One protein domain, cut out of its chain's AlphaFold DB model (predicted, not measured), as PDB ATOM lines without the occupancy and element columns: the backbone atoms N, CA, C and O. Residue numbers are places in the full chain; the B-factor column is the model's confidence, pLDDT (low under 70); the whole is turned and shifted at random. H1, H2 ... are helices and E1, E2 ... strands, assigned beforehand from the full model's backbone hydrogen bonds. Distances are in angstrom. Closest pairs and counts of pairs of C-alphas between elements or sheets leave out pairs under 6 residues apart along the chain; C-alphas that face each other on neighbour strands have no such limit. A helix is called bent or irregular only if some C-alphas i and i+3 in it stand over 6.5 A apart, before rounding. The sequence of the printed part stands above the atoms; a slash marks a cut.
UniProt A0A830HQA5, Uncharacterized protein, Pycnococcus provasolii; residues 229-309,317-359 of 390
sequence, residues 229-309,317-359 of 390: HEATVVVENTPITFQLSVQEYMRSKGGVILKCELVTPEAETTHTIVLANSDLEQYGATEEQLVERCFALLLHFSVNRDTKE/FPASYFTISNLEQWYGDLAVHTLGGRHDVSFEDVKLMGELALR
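AT A GLANCE: This is residues 229 to 309 and 317 to 359 of the 390 residues of an uncharacterized protein of Pycnococcus provasolii (UniProt A0A830HQA5). A strongly twisted sheet of five strands curls round helix H2, which fills the middle, and the kinked helix H3 packs on H2. H1 follows E4 beside the start of E3, and the tail after H3 holds H4, away from the sheet. The 124 printed residues hold E1 E2 E3 E4 H1 H2 E5 H3 H4 in that order; the sheet, E1 E2 E3 E4 E5 across, is mixed, and the class is mixed, helices and strands. The whole is compact, radius of gyration of the C-alphas 14.1 A, spanning 39 by 34 by 25 A.

IN THESE COORDINATES: Start at C-alpha 229, (47.535, 36.259, 186.248), where E1 runs to 235. Next come E2, residues 238 to 252, 34.3 A long and bending by 79 degrees at 247, E3, 255 to 263, and E4, 268 to 276, 25.8 A. H1 is 277 to 283, H2 287 to 300, 20.0 A, and E5 321 to 323. H3, 324 to 340, is irregular, with C-alphas 330 and 333 9.6 A apart. H4, 351 to 357, ends at C-alpha 357, (64.675, 16.223, 168.077).

HOW THE PARTS SIT: E1 to E4 form a meander, each strand the antiparallel neighbour of the one before: see N 231 and O 242, 2.9 A, N 245 and O 261, 2.8 A, and N 258 and O 273, 2.9 A. E5 is parallel to E4, with N 322 and O 272 at 3.1 A. H2 is on the sheet; its closest C-alphas to E1 are Ala 296 and Val 233, 6.1 A. H3 touches H2, about perpendicular at 76 degrees, closest at C-alphas 339 and 293, 5.8 A. H1 touches H3, C-alphas 283 and 340 being closest at 4.9 A. H4 is close to H3 but not clearly touching, C-alphas 354 and 331 being closest at 7.5 A. Every O i to N i+4 pair is within hydrogen-bond range in H1 and H2, 10 of 13 in H3 and 0 of 3 in H4, whose O i to N i+3 pairs number 0 of 4.

THE WHOLE: C-alphas 253 and 359 are farthest apart, 40.3 A. Residues 310 to 316 are not printed, leaving 13.1 A between C-alphas 309 and 317; of the links printed whole, none is long. Confidence is under 70 at 307 to 309, 334 to 337 and 339 to 359.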
ATOM      1  N   HIS A 229      47.983  37.508 185.662       70.88
ATOM      2  CA  HIS A 229      47.535  36.259 186.248       70.88
ATOM      3  C   HIS A 229      48.760  35.410 186.589       70.88
ATOM      4  O   HIS A 229      49.520  35.025 185.701       70.88
ATOM      5  N   GLU A 230      48.980  35.144 187.876       80.94
ATOM      6  CA  GLU A 230      49.980  34.166 188.304       80.94
ATOM      7  C   GLU A 230      49.404  32.761 188.110       80.94
ATOM      8  O   GLU A 230      48.466  32.359 188.797       80.94
ATOM      9  N   ALA A 231      49.964  32.031 187.150       81.75
ATOM     10  CA  ALA A 231      49.555  30.680 186.815       81.75
ATOM     11  C   ALA A 231      50.584  29.680 187.341       81.75
ATOM     12  O   ALA A 231      51.795  29.864 187.198       81.75
ATOM     13  N   THR A 232      50.090  28.595 187.938       86.56
ATOM     14  CA  THR A 232      50.902  27.434 188.313       86.56
ATOM     15  C   THR A 232      50.352  26.209 187.606       86.56
ATOM     16  O   THR A 232      49.258  25.743 187.925       86.56
ATOM     17  N   VAL A 233      51.114  25.671 186.659       85.88
ATOM     18  CA  VAL A 233      50.734  24.471 185.907       85.88
ATOM     19  C   VAL A 233      51.758  23.381 186.176       85.88
ATOM     20  O   VAL A 233      52.964  23.619 186.130       85.88
ATOM     21  N   VAL A 234      51.283  22.173 186.472       83.00
ATOM     22  CA  VAL A 234      52.145  21.011 186.698       83.00
ATOM     23  C   VAL A 234      52.345  20.281 185.374       83.00
ATOM     24  O   VAL A 234      51.390  19.741 184.823       83.00
ATOM     25  N   VAL A 235      53.585  20.248 184.886       83.31
ATOM     26  CA  VAL A 235      53.998  19.484 183.697       83.31
ATOM     27  C   VAL A 235      54.944  18.383 184.170       83.31
ATOM     28  O   VAL A 235      55.946  18.682 184.815       83.31
ATOM     29  N   GLU A 236      54.605  17.113 183.932       80.25
ATOM     30  CA  GLU A 236      55.395  15.947 184.383       80.25
ATOM     31  C   GLU A 236      55.800  15.998 185.876       80.25
ATOM     32  O   GLU A 236      56.955  15.781 186.240       80.25
ATOM     33  N   ASN A 237      54.857  16.324 186.771       78.75
ATOM     34  CA  ASN A 237      55.089  16.514 188.217       78.75
ATOM     35  C   ASN A 237      56.024  17.677 188.595       78.75
ATOM     36  O   ASN A 237      56.353  17.837 189.771       78.75
ATOM     37  N   THR A 238      56.407  18.521 187.640       80.88
ATOM     38  CA  THR A 238      57.161  19.749 187.894       80.88
ATOM     39  C   THR A 238      56.197  20.938 187.889       80.88
ATOM     40  O   THR A 238      55.603  21.224 186.847       80.88
ATOM     41  N   PRO A 239      55.986  21.630 189.024       85.75
ATOM     42  CA  PRO A 239      55.179  22.843 189.048       85.75
ATOM     43  C   PRO A 239      55.949  23.986 188.385       85.75
ATOM     44  O   PRO A 239      57.063  24.315 188.790       85.75
ATOM     45  N   ILE A 240      55.345  24.595 187.371       85.81
ATOM     46  CA  ILE A 240      55.901  25.739 186.654       85.81
ATOM     47  C   ILE A 240      55.033  26.952 186.974       85.81
ATOM     48  O   ILE A 240      53.844  26.972 186.650       85.81
ATOM     49  N   THR A 241      55.639  27.944 187.623       87.00
ATOM     50  CA  THR A 241      55.002  29.198 188.040       87.00
ATOM     51  C   THR A 241      55.440  30.340 187.134       87.00
ATOM     52  O   THR A 241      56.641  30.547 186.942       87.00
ATOM     53  N   PHE A 242      54.494  31.101 186.596       87.94
ATOM     54  CA  PHE A 242      54.778  32.272 185.767       87.94
ATOM     55  C   PHE A 242      53.645  33.291 185.853       87.94
ATOM     56  O   PHE A 242      52.527  32.969 186.246       87.94
ATOM     57  N   GLN A 243      53.938  34.527 185.459       86.75
ATOM     58  CA  GLN A 243      52.938  35.581 185.355       86.75
ATOM     59  C   GLN A 243      52.573  35.781 183.888       86.75
ATOM     60  O   GLN A 243      53.440  35.918 183.025       86.75
ATOM     61  N   LEU A 244      51.280  35.771 183.601       87.31
ATOM     62  CA  LEU A 244      50.730  35.886 182.262       87.31
ATOM     63  C   LEU A 244      49.796  37.087 182.203       87.31
ATOM     64  O   LEU A 244      48.907  37.191 183.037       87.31
ATOM     65  N   SER A 245      49.952  37.943 181.197       85.12
ATOM     66  CA  SER A 245      49.034  39.041 180.899       85.12
ATOM     67  C   SER A 245      48.465  38.928 179.493       85.12
ATOM     68  O   SER A 245      49.207  38.778 178.525       85.12
ATOM     69  N   VAL A 246      47.140  38.991 179.347       84.75
ATOM     70  CA  VAL A 246      46.480  38.996 178.032       84.75
ATOM     71  C   VAL A 246      46.314  40.445 177.576       84.75
ATOM     72  O   VAL A 246      45.440  41.159 178.054       84.75
ATOM     73  N   GLN A 247      47.156  40.867 176.635       78.75
ATOM     74  CA  GLN A 247      47.228  42.238 176.123       78.75
ATOM     75  C   GLN A 247      46.154  42.532 175.068       78.75
ATOM     76  O   GLN A 247      45.574  43.616 175.036       78.75
ATOM     77  N   GLU A 248      45.886  41.575 174.176       79.25
ATOM     78  CA  GLU A 248      44.846  41.702 173.151       79.25
ATOM     79  C   GLU A 248      44.035  40.408 173.060       79.25
ATOM     80  O   GLU A 248      44.588  39.308 173.071       79.25
ATOM     81  N   TYR A 249      42.719  40.561 172.926       83.69
ATOM     82  CA  TYR A 249      41.760  39.470 172.800       83.69
ATOM     83  C   TYR A 249      40.896  39.696 171.558       83.69
ATOM     84  O   TYR A 249      40.153  40.675 171.478       83.69
ATOM     85  N   MET A 250      40.977  38.800 170.575       79.81
ATOM     86  CA  MET A 250      40.193  38.884 169.341       79.81
ATOM     87  C   MET A 250      39.451  37.574 169.079       79.81
ATOM     88  O   MET A 250      40.060  36.562 168.739       79.81
ATOM     89  N   ARG A 251      38.118  37.594 169.169       82.56
ATOM     90  CA  ARG A 251      37.270  36.440 168.832       82.56
ATOM     91  C   ARG A 251      36.821  36.496 167.371       82.56
ATOM     92  O   ARG A 251      36.299  37.504 166.903       82.56
ATOM     93  N   SER A 252      36.992  35.388 166.660       83.06
ATOM     94  CA  SER A 252      36.561  35.188 165.275       83.06
ATOM     95  C   SER A 252      35.582  34.011 165.178       83.06
ATOM     96  O   SER A 252      35.393  33.262 166.135       83.06
ATOM     97  N   LYS A 253      34.961  33.803 164.007       80.81
ATOM     98  CA  LYS A 253      34.055  32.655 163.790       80.81
ATOM     99  C   LYS A 253      34.754  31.294 163.919       80.81
ATOM    100  O   LYS A 253      34.081  30.309 164.192       80.81
ATOM    101  N   GLY A 254      36.068  31.241 163.694       81.62
ATOM    102  CA  GLY A 254      36.852  30.001 163.704       81.62
ATOM    103  C   GLY A 254      37.653  29.755 164.984       81.62
ATOM    104  O   GLY A 254      38.268  28.701 165.101       81.62
ATOM    105  N   GLY A 255      37.675  30.703 165.924       87.81
ATOM    106  CA  GLY A 255      38.560  30.628 167.084       87.81
ATOM    107  C   GLY A 255      38.872  31.983 167.704       87.81
ATOM    108  O   GLY A 255      38.310  33.011 167.308       87.81
ATOM    109  N   VAL A 256      39.811  31.991 168.644       86.88
ATOM    110  CA  VAL A 256      40.265  33.172 169.381       86.88
ATOM    111  C   VAL A 256      41.751  33.400 169.132       86.88
ATOM    112  O   VAL A 256      42.548  32.466 169.132       86.88
ATOM    113  N   ILE A 257      42.121  34.656 168.903       87.75
ATOM    114  CA  ILE A 257      43.506  35.105 168.804       87.75
ATOM    115  C   ILE A 257      43.809  35.915 170.057       87.75
ATOM    116  O   ILE A 257      43.135  36.908 170.345       87.75
ATOM    117  N   LEU A 258      44.826  35.479 170.785       88.25
ATOM    118  CA  LEU A 258      45.259  36.058 172.044       88.25
ATOM    119  C   LEU A 258      46.681  36.562 171.873       88.25
ATOM    120  O   LEU A 258      47.548  35.835 171.392       88.25
ATOM    121  N   LYS A 259      46.926  37.805 172.268       88.94
ATOM    122  CA  LYS A 259      48.280  38.327 172.407       88.94
ATOM    123  C   LYS A 259      48.596  38.400 173.884       88.94
ATOM    124  O   LYS A 259      47.953  39.147 174.616       88.94
ATOM    125  N   CYS A 260      49.572  37.620 174.302       88.44
ATOM    126  CA  CYS A 260      49.935  37.442 175.689       88.44
ATOM    127  C   CYS A 260      51.347  37.960 175.941       88.44
ATOM    128  O   CYS A 260      52.232  37.848 175.094       88.44
ATOM    129  N   GLU A 261      51.557  38.505 177.122       86.88
ATOM    130  CA  GLU A 261      52.852  38.857 177.666       86.88
ATOM    131  C   GLU A 261      53.148  37.908 178.820       86.88
ATOM    132  O   GLU A 261      52.343  37.749 179.735       86.88
ATOM    133  N   LEU A 262      54.278  37.224 178.721       87.31
ATOM    134  CA  LEU A 262      54.743  36.263 179.698       87.31
ATOM    135  C   LEU A 262      55.891  36.904 180.475       87.31
ATOM    136  O   LEU A 262      56.912  37.263 179.888       87.31
ATOM    137  N   VAL A 263      55.721  37.022 181.786       84.00
ATOM    138  CA  VAL A 263      56.723  37.553 182.706       84.00
ATOM    139  C   VAL A 263      57.295  36.389 183.506       84.00
ATOM    140  O   VAL A 263      56.588  35.661 184.208       84.00
ATOM    141  N   THR A 264      58.602  36.199 183.367       80.56
ATOM    142  CA  THR A 264      59.390  35.215 184.113       80.56
ATOM    143  C   THR A 264      60.517  35.934 184.854       80.56
ATOM    144  O   THR A 264      60.869  37.047 184.467       80.56
ATOM    145  N   PRO A 265      61.140  35.319 185.877       73.81
ATOM    146  CA  PRO A 265      62.284  35.928 186.561       73.81
ATOM    147  C   PRO A 265      63.460  36.273 185.632       73.81
ATOM    148  O   PRO A 265      64.272  37.131 185.960       73.81
ATOM    149  N   GLU A 266      63.565  35.590 184.489       74.00
ATOM    150  CA  GLU A 266      64.681  35.720 183.550       74.00
ATOM    151  C   GLU A 266      64.400  36.718 182.420       74.00
ATOM    152  O   GLU A 266      65.322  37.382 181.942       74.00
ATOM    153  N   ALA A 267      63.145  36.815 181.967       76.56
ATOM    154  CA  ALA A 267      62.765  37.633 180.820       76.56
ATOM    155  C   ALA A 267      61.256  37.924 180.749       76.56
ATOM    156  O   ALA A 267      60.423  37.143 181.219       76.56
ATOM    157  N   GLU A 268      60.934  39.013 180.051       82.12
ATOM    158  CA  GLU A 268      59.588  39.380 179.605       82.12
ATOM    159  C   GLU A 268      59.476  39.143 178.095       82.12
ATOM    160  O   GLU A 268      60.302  39.634 177.313       82.12
ATOM    161  N   THR A 269      58.480  38.364 177.666       84.75
ATOM    162  CA  THR A 269      58.317  37.964 176.262       84.75
ATOM    163  C   THR A 269      56.874  38.111 175.786       84.75
ATOM    164  O   THR A 269      55.926  37.818 176.508       84.75
ATOM    165  N   THR A 270      56.683  38.560 174.541       86.56
ATOM    166  CA  THR A 270      55.348  38.752 173.946       86.56
ATOM    167  C   THR A 270      55.044  37.686 172.897       86.56
ATOM    168  O   THR A 270      55.822  37.459 171.974       86.56
ATOM    169  N   HIS A 271      53.869  37.078 172.981       88.81
ATOM    170  CA  HIS A 271      53.479  35.925 172.183       88.81
ATOM    171  C   HIS A 271      52.072  36.100 171.622       88.81
ATOM    172  O   HIS A 271      51.188  36.611 172.303       88.81
ATOM    173  N   THR A 272      51.845  35.637 170.398       90.69
ATOM    174  CA  THR A 272      50.508  35.554 169.811       90.69
ATOM    175  C   THR A 272      50.114  34.093 169.658       90.69
ATOM    176  O   THR A 272      50.808  33.328 168.988       90.69
ATOM    177  N   ILE A 273      48.985  33.719 170.248       91.31
ATOM    178  CA  ILE A 273      48.453  32.360 170.219       91.31
ATOM    179  C   ILE A 273      47.107  32.371 169.508       91.31
ATOM    180  O   ILE A 273      46.249  33.212 169.782       91.31
ATOM    181  N   VAL A 274      46.923  31.426 168.592       92.06
ATOM    182  CA  VAL A 274      45.642  31.186 167.926       92.06
ATOM    183  C   VAL A 274      45.057  29.876 168.443       92.06
ATOM    184  O   VAL A 274      45.660  28.819 168.261       92.06
ATOM    185  N   LEU A 275      43.886  29.960 169.069       90.75
ATOM    186  CA  LEU A 275      43.110  28.816 169.546       90.75
ATOM    187  C   LEU A 275      41.937  28.600 168.588       90.75
ATOM    188  O   LEU A 275      41.137  29.521 168.394       90.75
ATOM    189  N   ALA A 276      41.806  27.420 167.983       90.19
ATOM    190  CA  ALA A 276      40.605  27.094 167.223       90.19
ATOM    191  C   ALA A 276      39.468  26.699 168.177       90.19
ATOM    192  O   ALA A 276      39.698  26.169 169.263       90.19
ATOM    193  N   ASN A 277      38.215  26.918 167.765       86.38
ATOM    194  CA  ASN A 277      37.064  26.483 168.574       86.38
ATOM    195  C   ASN A 277      37.061  24.957 168.790       86.38
ATOM    196  O   ASN A 277      36.670  24.495 169.859       86.38
ATOM    197  N   SER A 278      37.549  24.196 167.804       86.31
ATOM    198  CA  SER A 278      37.734  22.745 167.910       86.31
ATOM    199  C   SER A 278      38.652  22.358 169.062       86.31
ATOM    200  O   SER A 278      38.403  21.354 169.717       86.31
ATOM    201  N   ASP A 279      39.683  23.157 169.334       83.31
ATOM    202  CA  ASP A 279      40.671  22.836 170.359       83.31
ATOM    203  C   ASP A 279      40.065  23.027 171.755       83.31
ATOM    204  O   ASP A 279      40.256  22.204 172.648       83.31
ATOM    205  N   LEU A 280      39.258  24.078 171.933       81.38
ATOM    206  CA  LEU A 280      38.524  24.323 173.178       81.38
ATOM    207  C   LEU A 280      37.546  23.182 173.485       81.38
ATOM    208  O   LEU A 280      37.466  22.719 174.622       81.38
ATOM    209  N   GLU A 281      36.829  22.703 172.465       82.38
ATOM    210  CA  GLU A 281      35.913  21.563 172.584       82.38
ATOM    211  C   GLU A 281      36.660  20.247 172.849       82.38
ATOM    212  O   GLU A 281      36.232  19.454 173.687       82.38
ATOM    213  N   GLN A 282      37.790  20.027 172.171       80.62
ATOM    214  CA  GLN A 282      38.610  18.822 172.301       80.62
ATOM    215  C   GLN A 282      39.220  18.685 173.699       80.62
ATOM    216  O   GLN A 282      39.242  17.584 174.255       80.62
ATOM    217  N   TYR A 283      39.711  19.787 174.264       80.12
ATOM    218  CA  TYR A 283      40.407  19.790 175.549       80.12
ATOM    219  C   TYR A 283      39.502  20.107 176.744       80.12
ATOM    220  O   TYR A 283      39.912  19.902 177.886       80.12
ATOM    221  N   GLY A 284      38.272  20.578 176.504       79.94
ATOM    222  CA  GLY A 284      37.297  20.875 177.557       79.94
ATOM    223  C   GLY A 284      37.786  21.917 178.571       79.94
ATOM    224  O   GLY A 284      37.381  21.880 179.732       79.94
ATOM    225  N   ALA A 285      38.683  22.808 178.147       80.38
ATOM    226  CA  ALA A 285      39.323  23.820 178.981       80.38
ATOM    227  C   ALA A 285      38.896  25.228 178.548       80.38
ATOM    228  O   ALA A 285      38.494  25.451 177.404       80.38
ATOM    229  N   THR A 286      38.998  26.194 179.462       83.81
ATOM    230  CA  THR A 286      38.822  27.602 179.089       83.81
ATOM    231  C   THR A 286      40.008  28.082 178.251       83.81
ATOM    232  O   THR A 286      41.099  27.514 178.293       83.81
ATOM    233  N   GLU A 287      39.805  29.161 177.496       85.69
ATOM    234  CA  GLU A 287      40.851  29.776 176.667       85.69
ATOM    235  C   GLU A 287      42.096  30.141 177.490       85.69
ATOM    236  O   GLU A 287      43.217  29.902 177.053       85.69
ATOM    237  N   GLU A 288      41.896  30.650 178.707       83.50
ATOM    238  CA  GLU A 288      42.968  30.989 179.652       83.50
ATOM    239  C   GLU A 288      43.744  29.757 180.113       83.50
ATOM    240  O   GLU A 288      44.961  29.717 179.962       83.50
ATOM    241  N   GLN A 289      43.047  28.710 180.562       83.62
ATOM    242  CA  GLN A 289      43.683  27.467 181.004       83.62
ATOM    243  C   GLN A 289      44.506  26.818 179.891       83.62
ATOM    244  O   GLN A 289      45.573  26.258 180.136       83.62
ATOM    245  N   LEU A 290      44.006  26.879 178.657       88.00
ATOM    246  CA  LEU A 290      44.691  26.321 177.501       88.00
ATOM    247  C   LEU A 290      45.965  27.113 177.190       88.00
ATOM    248  O   LEU A 290      47.019  26.523 176.965       88.00
ATOM    249  N   VAL A 291      45.897  28.445 177.251       89.81
ATOM    250  CA  VAL A 291      47.065  29.321 177.091       89.81
ATOM    251  C   VAL A 291      48.096  29.110 178.198       89.81
ATOM    252  O   VAL A 291      49.288  29.021 177.906       89.81
ATOM    253  N   GLU A 292      47.668  28.985 179.452       89.75
ATOM    254  CA  GLU A 292      48.558  28.692 180.577       89.75
ATOM    255  C   GLU A 292      49.288  27.363 180.371       89.75
ATOM    256  O   GLU A 292      50.510  27.297 180.500       89.75
ATOM    257  N   ARG A 293      48.567  26.311 179.970       89.31
ATOM    258  CA  ARG A 293      49.157  24.999 179.661       89.31
ATOM    259  C   ARG A 293      50.153  25.077 178.503       89.31
ATOM    260  O   ARG A 293      51.227  24.488 178.595       89.31
ATOM    261  N   CYS A 294      49.848  25.849 177.458       90.38
ATOM    262  CA  CYS A 294      50.775  26.112 176.355       90.38
ATOM    263  C   CYS A 294      52.079  26.755 176.852       90.38
ATOM    264  O   CYS A 294      53.167  26.290 176.511       90.38
ATOM    265  N   PHE A 295      51.996  27.809 177.671       90.75
ATOM    266  CA  PHE A 295      53.191  28.481 178.188       90.75
ATOM    267  C   PHE A 295      53.969  27.635 179.186       90.75
ATOM    268  O   PHE A 295      55.198  27.652 179.145       90.75
ATOM    269  N   ALA A 296      53.283  26.858 180.021       88.88
ATOM    270  CA  ALA A 296      53.915  25.899 180.914       88.88
ATOM    271  C   ALA A 296      54.734  24.862 180.136       88.88
ATOM    272  O   ALA A 296      55.878  24.595 180.489       88.88
ATOM    273  N   LEU A 297      54.192  24.342 179.030       88.88
ATOM    274  CA  LEU A 297      54.898  23.414 178.148       88.88
ATOM    275  C   LEU A 297      56.144  24.065 177.518       88.88
ATOM    276  O   LEU A 297      57.229  23.488 177.531       88.88
ATOM    277  N   LEU A 298      56.018  25.292 177.002       89.12
ATOM    278  CA  LEU A 298      57.147  26.023 176.410       89.12
ATOM    279  C   LEU A 298      58.246  26.343 177.434       89.12
ATOM    280  O   LEU A 298      59.433  26.290 177.106       89.12
ATOM    281  N   LEU A 299      57.851  26.666 178.666       88.12
ATOM    282  CA  LEU A 299      58.754  26.864 179.798       88.12
ATOM    283  C   LEU A 299      59.463  25.566 180.183       88.12
ATOM    284  O   LEU A 299      60.677  25.576 180.367       88.12
ATOM    285  N   HIS A 300      58.728  24.453 180.241       86.94
ATOM    286  CA  HIS A 300      59.271  23.132 180.550       86.94
ATOM    287  C   HIS A 300      60.396  22.744 179.581       86.94
ATOM    288  O   HIS A 300      61.481  22.352 180.003       86.94
ATOM    289  N   PHE A 301      60.178  22.943 178.280       83.94
ATOM    290  CA  PHE A 301      61.176  22.647 177.248       83.94
ATOM    291  C   PHE A 301      62.266  23.711 177.087       83.94
ATOM    292  O   PHE A 301      63.110  23.578 176.201       83.94
ATOM    293  N   SER A 302      62.269  24.765 177.914       84.00
ATOM    294  CA  SER A 302      63.235  25.870 177.830       84.00
ATOM    295  C   SER A 302      63.347  26.451 176.414       84.00
ATOM    296  O   SER A 302      64.436  26.747 175.918       84.00
ATOM    297  N   VAL A 303      62.207  26.584 175.727       83.19
ATOM    298  CA  VAL A 303      62.166  27.051 174.338       83.19
ATOM    299  C   VAL A 303      62.697  28.479 174.270       83.19
ATOM    300  O   VAL A 303      62.340  29.325 175.096       83.19
ATOM    301  N   ASN A 304      63.535  28.765 173.270       77.50
ATOM    302  CA  ASN A 304      63.994  30.128 173.040       77.50
ATOM    303  C   ASN A 304      62.797  31.008 172.645       77.50
ATOM    304  O   ASN A 304      62.110  30.754 171.655       77.50
ATOM    305  N   ARG A 305      62.543  32.032 173.459       75.19
ATOM    306  CA  ARG A 305      61.397  32.943 173.355       75.19
ATOM    307  C   ARG A 305      61.817  34.364 172.991       75.19
ATOM    308  O   ARG A 305      60.993  35.274 173.085       75.19
ATOM    309  N   ASP A 306      63.072  34.569 172.582       70.06
ATOM    310  CA  ASP A 306      63.543  35.897 172.215       70.06
ATOM    311  C   ASP A 306      62.775  36.416 170.991       70.06
ATOM    312  O   ASP A 306      62.861  35.915 169.873       70.06
ATOM    313  N   THR A 307      61.965  37.439 171.235       60.19
ATOM    314  CA  THR A 307      61.108  38.093 170.242       60.19
ATOM    315  C   THR A 307      61.835  39.217 169.506       60.19
ATOM    316  O   THR A 307      61.265  39.825 168.593       60.19
ATOM    317  N   LYS A 308      63.096  39.499 169.868       56.75
ATOM    318  CA  LYS A 308      63.917  40.556 169.261       56.75
ATOM    319  C   LYS A 308      64.606  40.100 167.973       56.75
ATOM    320  O   LYS A 308      64.849  40.936 167.095       56.75
ATOM    321  N   GLU A 309      64.858  38.804 167.797       48.66
ATOM    322  CA  GLU A 309      65.470  38.266 166.580       48.66
ATOM    323  C   GLU A 309      64.418  38.028 165.482       48.66
ATOM    324  O   GLU A 309      63.621  37.096 165.505       48.66
ATOM    325  N   PHE A 317      61.133  26.326 166.997       79.94
ATOM    326  CA  PHE A 317      59.712  26.571 167.256       79.94
ATOM    327  C   PHE A 317      59.391  28.081 167.205       79.94
ATOM    328  O   PHE A 317      60.100  28.874 167.833       79.94
ATOM    329  N   PRO A 318      58.334  28.512 166.492       81.81
ATOM    330  CA  PRO A 318      57.986  29.924 166.362       81.81
ATOM    331  C   PRO A 318      57.265  30.434 167.619       81.81
ATOM    332  O   PRO A 318      56.061  30.677 167.612       81.81
ATOM    333  N   ALA A 319      58.003  30.629 168.714       82.62
ATOM    334  CA  ALA A 319      57.419  31.012 169.999       82.62
ATOM    335  C   ALA A 319      56.632  32.335 169.947       82.62
ATOM    336  O   ALA A 319      55.683  32.508 170.701       82.62
ATOM    337  N   SER A 320      56.975  33.270 169.056       85.00
ATOM    338  CA  SER A 320      56.283  34.563 168.932       85.00
ATOM    339  C   SER A 320      54.884  34.468 168.311       85.00
ATOM    340  O   SER A 320      54.047  35.330 168.580       85.00
ATOM    341  N   TYR A 321      54.618  33.445 167.492       89.62
ATOM    342  CA  TYR A 321      53.334  33.234 166.825       89.62
ATOM    343  C   TYR A 321      53.104  31.743 166.572       89.62
ATOM    344  O   TYR A 321      53.759  31.151 165.710       89.62
ATOM    345  N   PHE A 322      52.148  31.137 167.278       90.56
ATOM    346  CA  PHE A 322      51.853  29.714 167.122       90.56
ATOM    347  C   PHE A 322      50.377  29.371 167.355       90.56
ATOM    348  O   PHE A 322      49.592  30.158 167.885       90.56
ATOM    349  N   THR A 323      50.003  28.173 166.916       91.44
ATOM    350  CA  THR A 323      48.696  27.550 167.159       91.44
ATOM    351  C   THR A 323      48.877  26.322 168.049       91.44
ATOM    352  O   THR A 323      50.002  25.857 168.258       91.44
ATOM    353  N   ILE A 324      47.783  25.750 168.543       88.06
ATOM    354  CA  ILE A 324      47.848  24.509 169.328       88.06
ATOM    355  C   ILE A 324      48.324  23.335 168.475       88.06
ATOM    356  O   ILE A 324      49.192  22.581 168.906       88.06
ATOM    357  N   SER A 325      47.873  23.244 167.224       85.75
ATOM    358  CA  SER A 325      48.355  22.222 166.289       85.75
ATOM    359  C   SER A 325      49.868  22.316 166.056       85.75
ATOM    360  O   SER A 325      50.532  21.295 165.886       85.75
ATOM    361  N   ASN A 326      50.445  23.526 166.090       86.44
ATOM    362  CA  ASN A 326      51.899  23.682 166.035       86.44
ATOM    363  C   ASN A 326      52.574  23.094 167.285       86.44
ATOM    364  O   ASN A 326      53.620  22.469 167.156       86.44
ATOM    365  N   LEU A 327      52.012  23.276 168.485       85.88
ATOM    366  CA  LEU A 327      52.560  22.663 169.701       85.88
ATOM    367  C   LEU A 327      52.486  21.136 169.643       85.88
ATOM    368  O   LEU A 327      53.477  20.473 169.934       85.88
ATOM    369  N   GLU A 328      51.354  20.582 169.215       84.06
ATOM    370  CA  GLU A 328      51.176  19.134 169.053       84.06
ATOM    371  C   GLU A 328      52.175  18.544 168.056       84.06
ATOM    372  O   GLU A 328      52.774  17.503 168.314       84.06
ATOM    373  N   GLN A 329      52.422  19.228 166.937       84.75
ATOM    374  CA  GLN A 329      53.369  18.755 165.930       84.75
ATOM    375  C   GLN A 329      54.817  18.715 166.448       84.75
ATOM    376  O   GLN A 329      55.585  17.845 166.039       84.75
ATOM    377  N   TRP A 330      55.201  19.660 167.310       83.62
ATOM    378  CA  TRP A 330      56.576  19.788 167.804       83.62
ATOM    379  C   TRP A 330      56.842  19.006 169.091       83.62
ATOM    380  O   TRP A 330      57.950  18.507 169.272       83.62
ATOM    381  N   TYR A 331      55.845  18.891 169.971       83.38
ATOM    382  CA  TYR A 331      55.988  18.307 171.309       83.38
ATOM    383  C   TYR A 331      55.150  17.032 171.513       83.38
ATOM    384  O   TYR A 331      55.189  16.440 172.592       83.38
ATOM    385  N   GLY A 332      54.431  16.583 170.479       80.19
ATOM    386  CA  GLY A 332      53.776  15.277 170.416       80.19
ATOM    387  C   GLY A 332      52.795  15.021 171.559       80.19
ATOM    388  O   GLY A 332      52.024  15.895 171.961       80.19
ATOM    389  N   ASP A 333      52.848  13.804 172.097       71.62
ATOM    390  CA  ASP A 333      51.910  13.315 173.112       71.62
ATOM    391  C   ASP A 333      51.963  14.110 174.426       71.62
ATOM    392  O   ASP A 333      50.950  14.212 175.124       71.62
ATOM    393  N   LEU A 334      53.100  14.748 174.745       67.69
ATOM    394  CA  LEU A 334      53.210  15.576 175.949       67.69
ATOM    395  C   LEU A 334      52.344  16.837 175.857       67.69
ATOM    396  O   LEU A 334      51.759  17.259 176.859       67.69
ATOM    397  N   ALA A 335      52.212  17.416 174.659       67.56
ATOM    398  CA  ALA A 335      51.297  18.528 174.434       67.56
ATOM    399  C   ALA A 335      49.851  18.074 174.655       67.56
ATOM    400  O   ALA A 335      49.134  18.698 175.428       67.56
ATOM    401  N   VAL A 336      49.442  16.946 174.071       69.94
ATOM    402  CA  VAL A 336      48.074  16.415 174.208       69.94
ATOM    403  C   VAL A 336      47.727  16.114 175.672       69.94
ATOM    404  O   VAL A 336      46.620  16.403 176.128       69.94
ATOM    405  N   HIS A 337      48.681  15.571 176.430       69.62
ATOM    406  CA  HIS A 337      48.518  15.253 177.849       69.62
ATOM    407  C   HIS A 337      48.379  16.507 178.717       69.62
ATOM    408  O   HIS A 337      47.385  16.664 179.434       69.62
ATOM    409  N   THR A 338      49.328  17.434 178.574       72.44
ATOM    410  CA  THR A 338      49.360  18.689 179.333       72.44
ATOM    411  C   THR A 338      48.145  19.557 179.007       72.44
ATOM    412  O   THR A 338      47.538  20.141 179.904       72.44
ATOM    413  N   LEU A 339      47.739  19.604 177.735       69.38
ATOM    414  CA  LEU A 339      46.576  20.359 177.268       69.38
ATOM    415  C   LEU A 339      45.250  19.704 177.662       69.38
ATOM    416  O   LEU A 339      44.297  20.424 177.949       69.38
ATOM    417  N   GLY A 340      45.182  18.370 177.740       61.03
ATOM    418  CA  GLY A 340      43.977  17.617 178.106       61.03
ATOM    419  C   GLY A 340      43.754  17.402 179.604       61.03
ATOM    420  O   GLY A 340      42.682  16.939 179.987       61.03
ATOM    421  N   GLY A 341      44.729  17.722 180.463       55.00
ATOM    422  CA  GLY A 341      44.586  17.626 181.922       55.00
ATOM    423  C   GLY A 341      44.353  16.205 182.455       55.00
ATOM    424  O   GLY A 341      43.809  16.040 183.546       55.00
ATOM    425  N   ARG A 342      44.727  15.163 181.700       47.28
ATOM    426  CA  ARG A 342      44.680  13.775 182.185       47.28
ATOM    427  C   ARG A 342      45.971  13.490 182.937       47.28
ATOM    428  O   ARG A 342      47.017  13.535 182.328       47.28
ATOM    429  N   HIS A 343      45.915  13.174 184.228       41.44
ATOM    430  CA  HIS A 343      47.111  12.976 185.060       41.44
ATOM    431  C   HIS A 343      47.818  11.610 184.906       41.44
ATOM    432  O   HIS A 343      48.871  11.422 185.505       41.44
ATOM    433  N   ASP A 344      47.323  10.686 184.075       37.03
ATOM    434  CA  ASP A 344      47.765   9.281 184.104       37.03
ATOM    435  C   ASP A 344      48.374   8.802 182.775       37.03
ATOM    436  O   ASP A 344      47.727   8.075 182.022       37.03
ATOM    437  N   VAL A 345      49.625   9.171 182.474       39.34
ATOM    438  CA  VAL A 345      50.431   8.440 181.473       39.34
ATOM    439  C   VAL A 345      51.845   8.233 182.015       39.34
ATOM    440  O   VAL A 345      52.461   9.152 182.549       39.34
ATOM    441  N   SER A 346      52.325   6.990 181.943       38.62
ATOM    442  CA  SER A 346      53.599   6.541 182.504       38.62
ATOM    443  C   SER A 346      54.814   6.949 181.666       38.62
ATOM    444  O   SER A 346      54.785   6.944 180.439       38.62
ATOM    445  N   PHE A 347      55.906   7.208 182.384       38.62
ATOM    446  CA  PHE A 347      57.227   7.734 182.006       38.62
ATOM    447  C   PHE A 347      57.981   7.041 180.842       38.62
ATOM    448  O   PHE A 347      59.036   7.519 180.430       38.62
ATOM    449  N   GLU A 348      57.492   5.926 180.303       40.94
ATOM    450  CA  GLU A 348      58.244   5.100 179.341       40.94
ATOM    451  C   GLU A 348      57.906   5.368 177.864       40.94
ATOM    452  O   GLU A 348      58.748   5.092 177.011       40.94
ATOM    453  N   ASP A 349      56.777   6.017 177.555       37.31
ATOM    454  CA  ASP A 349      56.369   6.272 176.161       37.31
ATOM    455  C   ASP A 349      56.880   7.619 175.597       37.31
ATOM    456  O   ASP A 349      57.168   7.732 174.406       37.31
ATOM    457  N   VAL A 350      57.084   8.640 176.440       45.38
ATOM    458  CA  VAL A 350      57.472  10.005 176.000       45.38
ATOM    459  C   VAL A 350      58.981  10.137 175.747       45.38
ATOM    460  O   VAL A 350      59.434  10.931 174.915       45.38
ATOM    461  N   LYS A 351      59.791   9.308 176.414       40.19
ATOM    462  CA  LYS A 351      61.257   9.422 176.411       40.19
ATOM    463  C   LYS A 351      61.901   9.115 175.051       40.19
ATOM    464  O   LYS A 351      63.024   9.544 174.805       40.19
ATOM    465  N   LEU A 352      61.206   8.420 174.147       37.88
ATOM    466  CA  LEU A 352      61.809   7.959 172.892       37.88
ATOM    467  C   LEU A 352      61.795   8.993 171.750       37.88
ATOM    468  O   LEU A 352      62.536   8.814 170.789       37.88
ATOM    469  N   MET A 353      61.010  10.075 171.830       39.22
ATOM    470  CA  MET A 353      60.868  11.031 170.712       39.22
ATOM    471  C   MET A 353      61.493  12.410 170.977       39.22
ATOM    472  O   MET A 353      62.016  13.032 170.051       39.22
ATOM    473  N   GLY A 354      61.523  12.872 172.234       39.81
ATOM    474  CA  GLY A 354      62.100  14.175 172.598       39.81
ATOM    475  C   GLY A 354      63.633  14.230 172.516       39.81
ATOM    476  O   GLY A 354      64.199  15.238 172.093       39.81
ATOM    477  N   GLU A 355      64.325  13.130 172.840       37.88
ATOM    478  CA  GLU A 355      65.796  13.067 172.766       37.88
ATOM    479  C   GLU A 355      66.335  13.046 171.322       37.88
ATOM    480  O   GLU A 355      67.489  13.415 171.093       37.88
ATOM    481  N   LEU A 356      65.507  12.682 170.334       36.34
ATOM    482  CA  LEU A 356      65.891  12.657 168.916       36.34
ATOM    483  C   LEU A 356      65.786  14.035 168.243       36.34
ATOM    484  O   LEU A 356      66.613  14.357 167.391       36.34
ATOM    485  N   ALA A 357      64.836  14.882 168.649       41.44
ATOM    486  CA  ALA A 357      64.675  16.223 168.077       41.44
ATOM    487  C   ALA A 357      65.764  17.214 168.541       41.44
ATOM    488  O   ALA A 357      66.135  18.123 167.800       41.44
ATOM    489  N   LEU A 358      66.320  17.016 169.742       41.69
ATOM    490  CA  LEU A 358      67.318  17.912 170.343       41.69
ATOM    491  C   LEU A 358      68.771  17.624 169.919       41.69
ATOM    492  O   LEU A 358      69.646  18.446 170.187       41.69
ATOM    493  N   ARG A 359      69.056  16.493 169.256       36.56
ATOM    494  CA  ARG A 359      70.434  16.102 168.887       36.56
ATOM    495  C   ARG A 359      70.860  16.384 167.448       36.56
ATOM    496  O   ARG A 359      72.026  16.178 167.137       36.56
TER     497      ARG A 359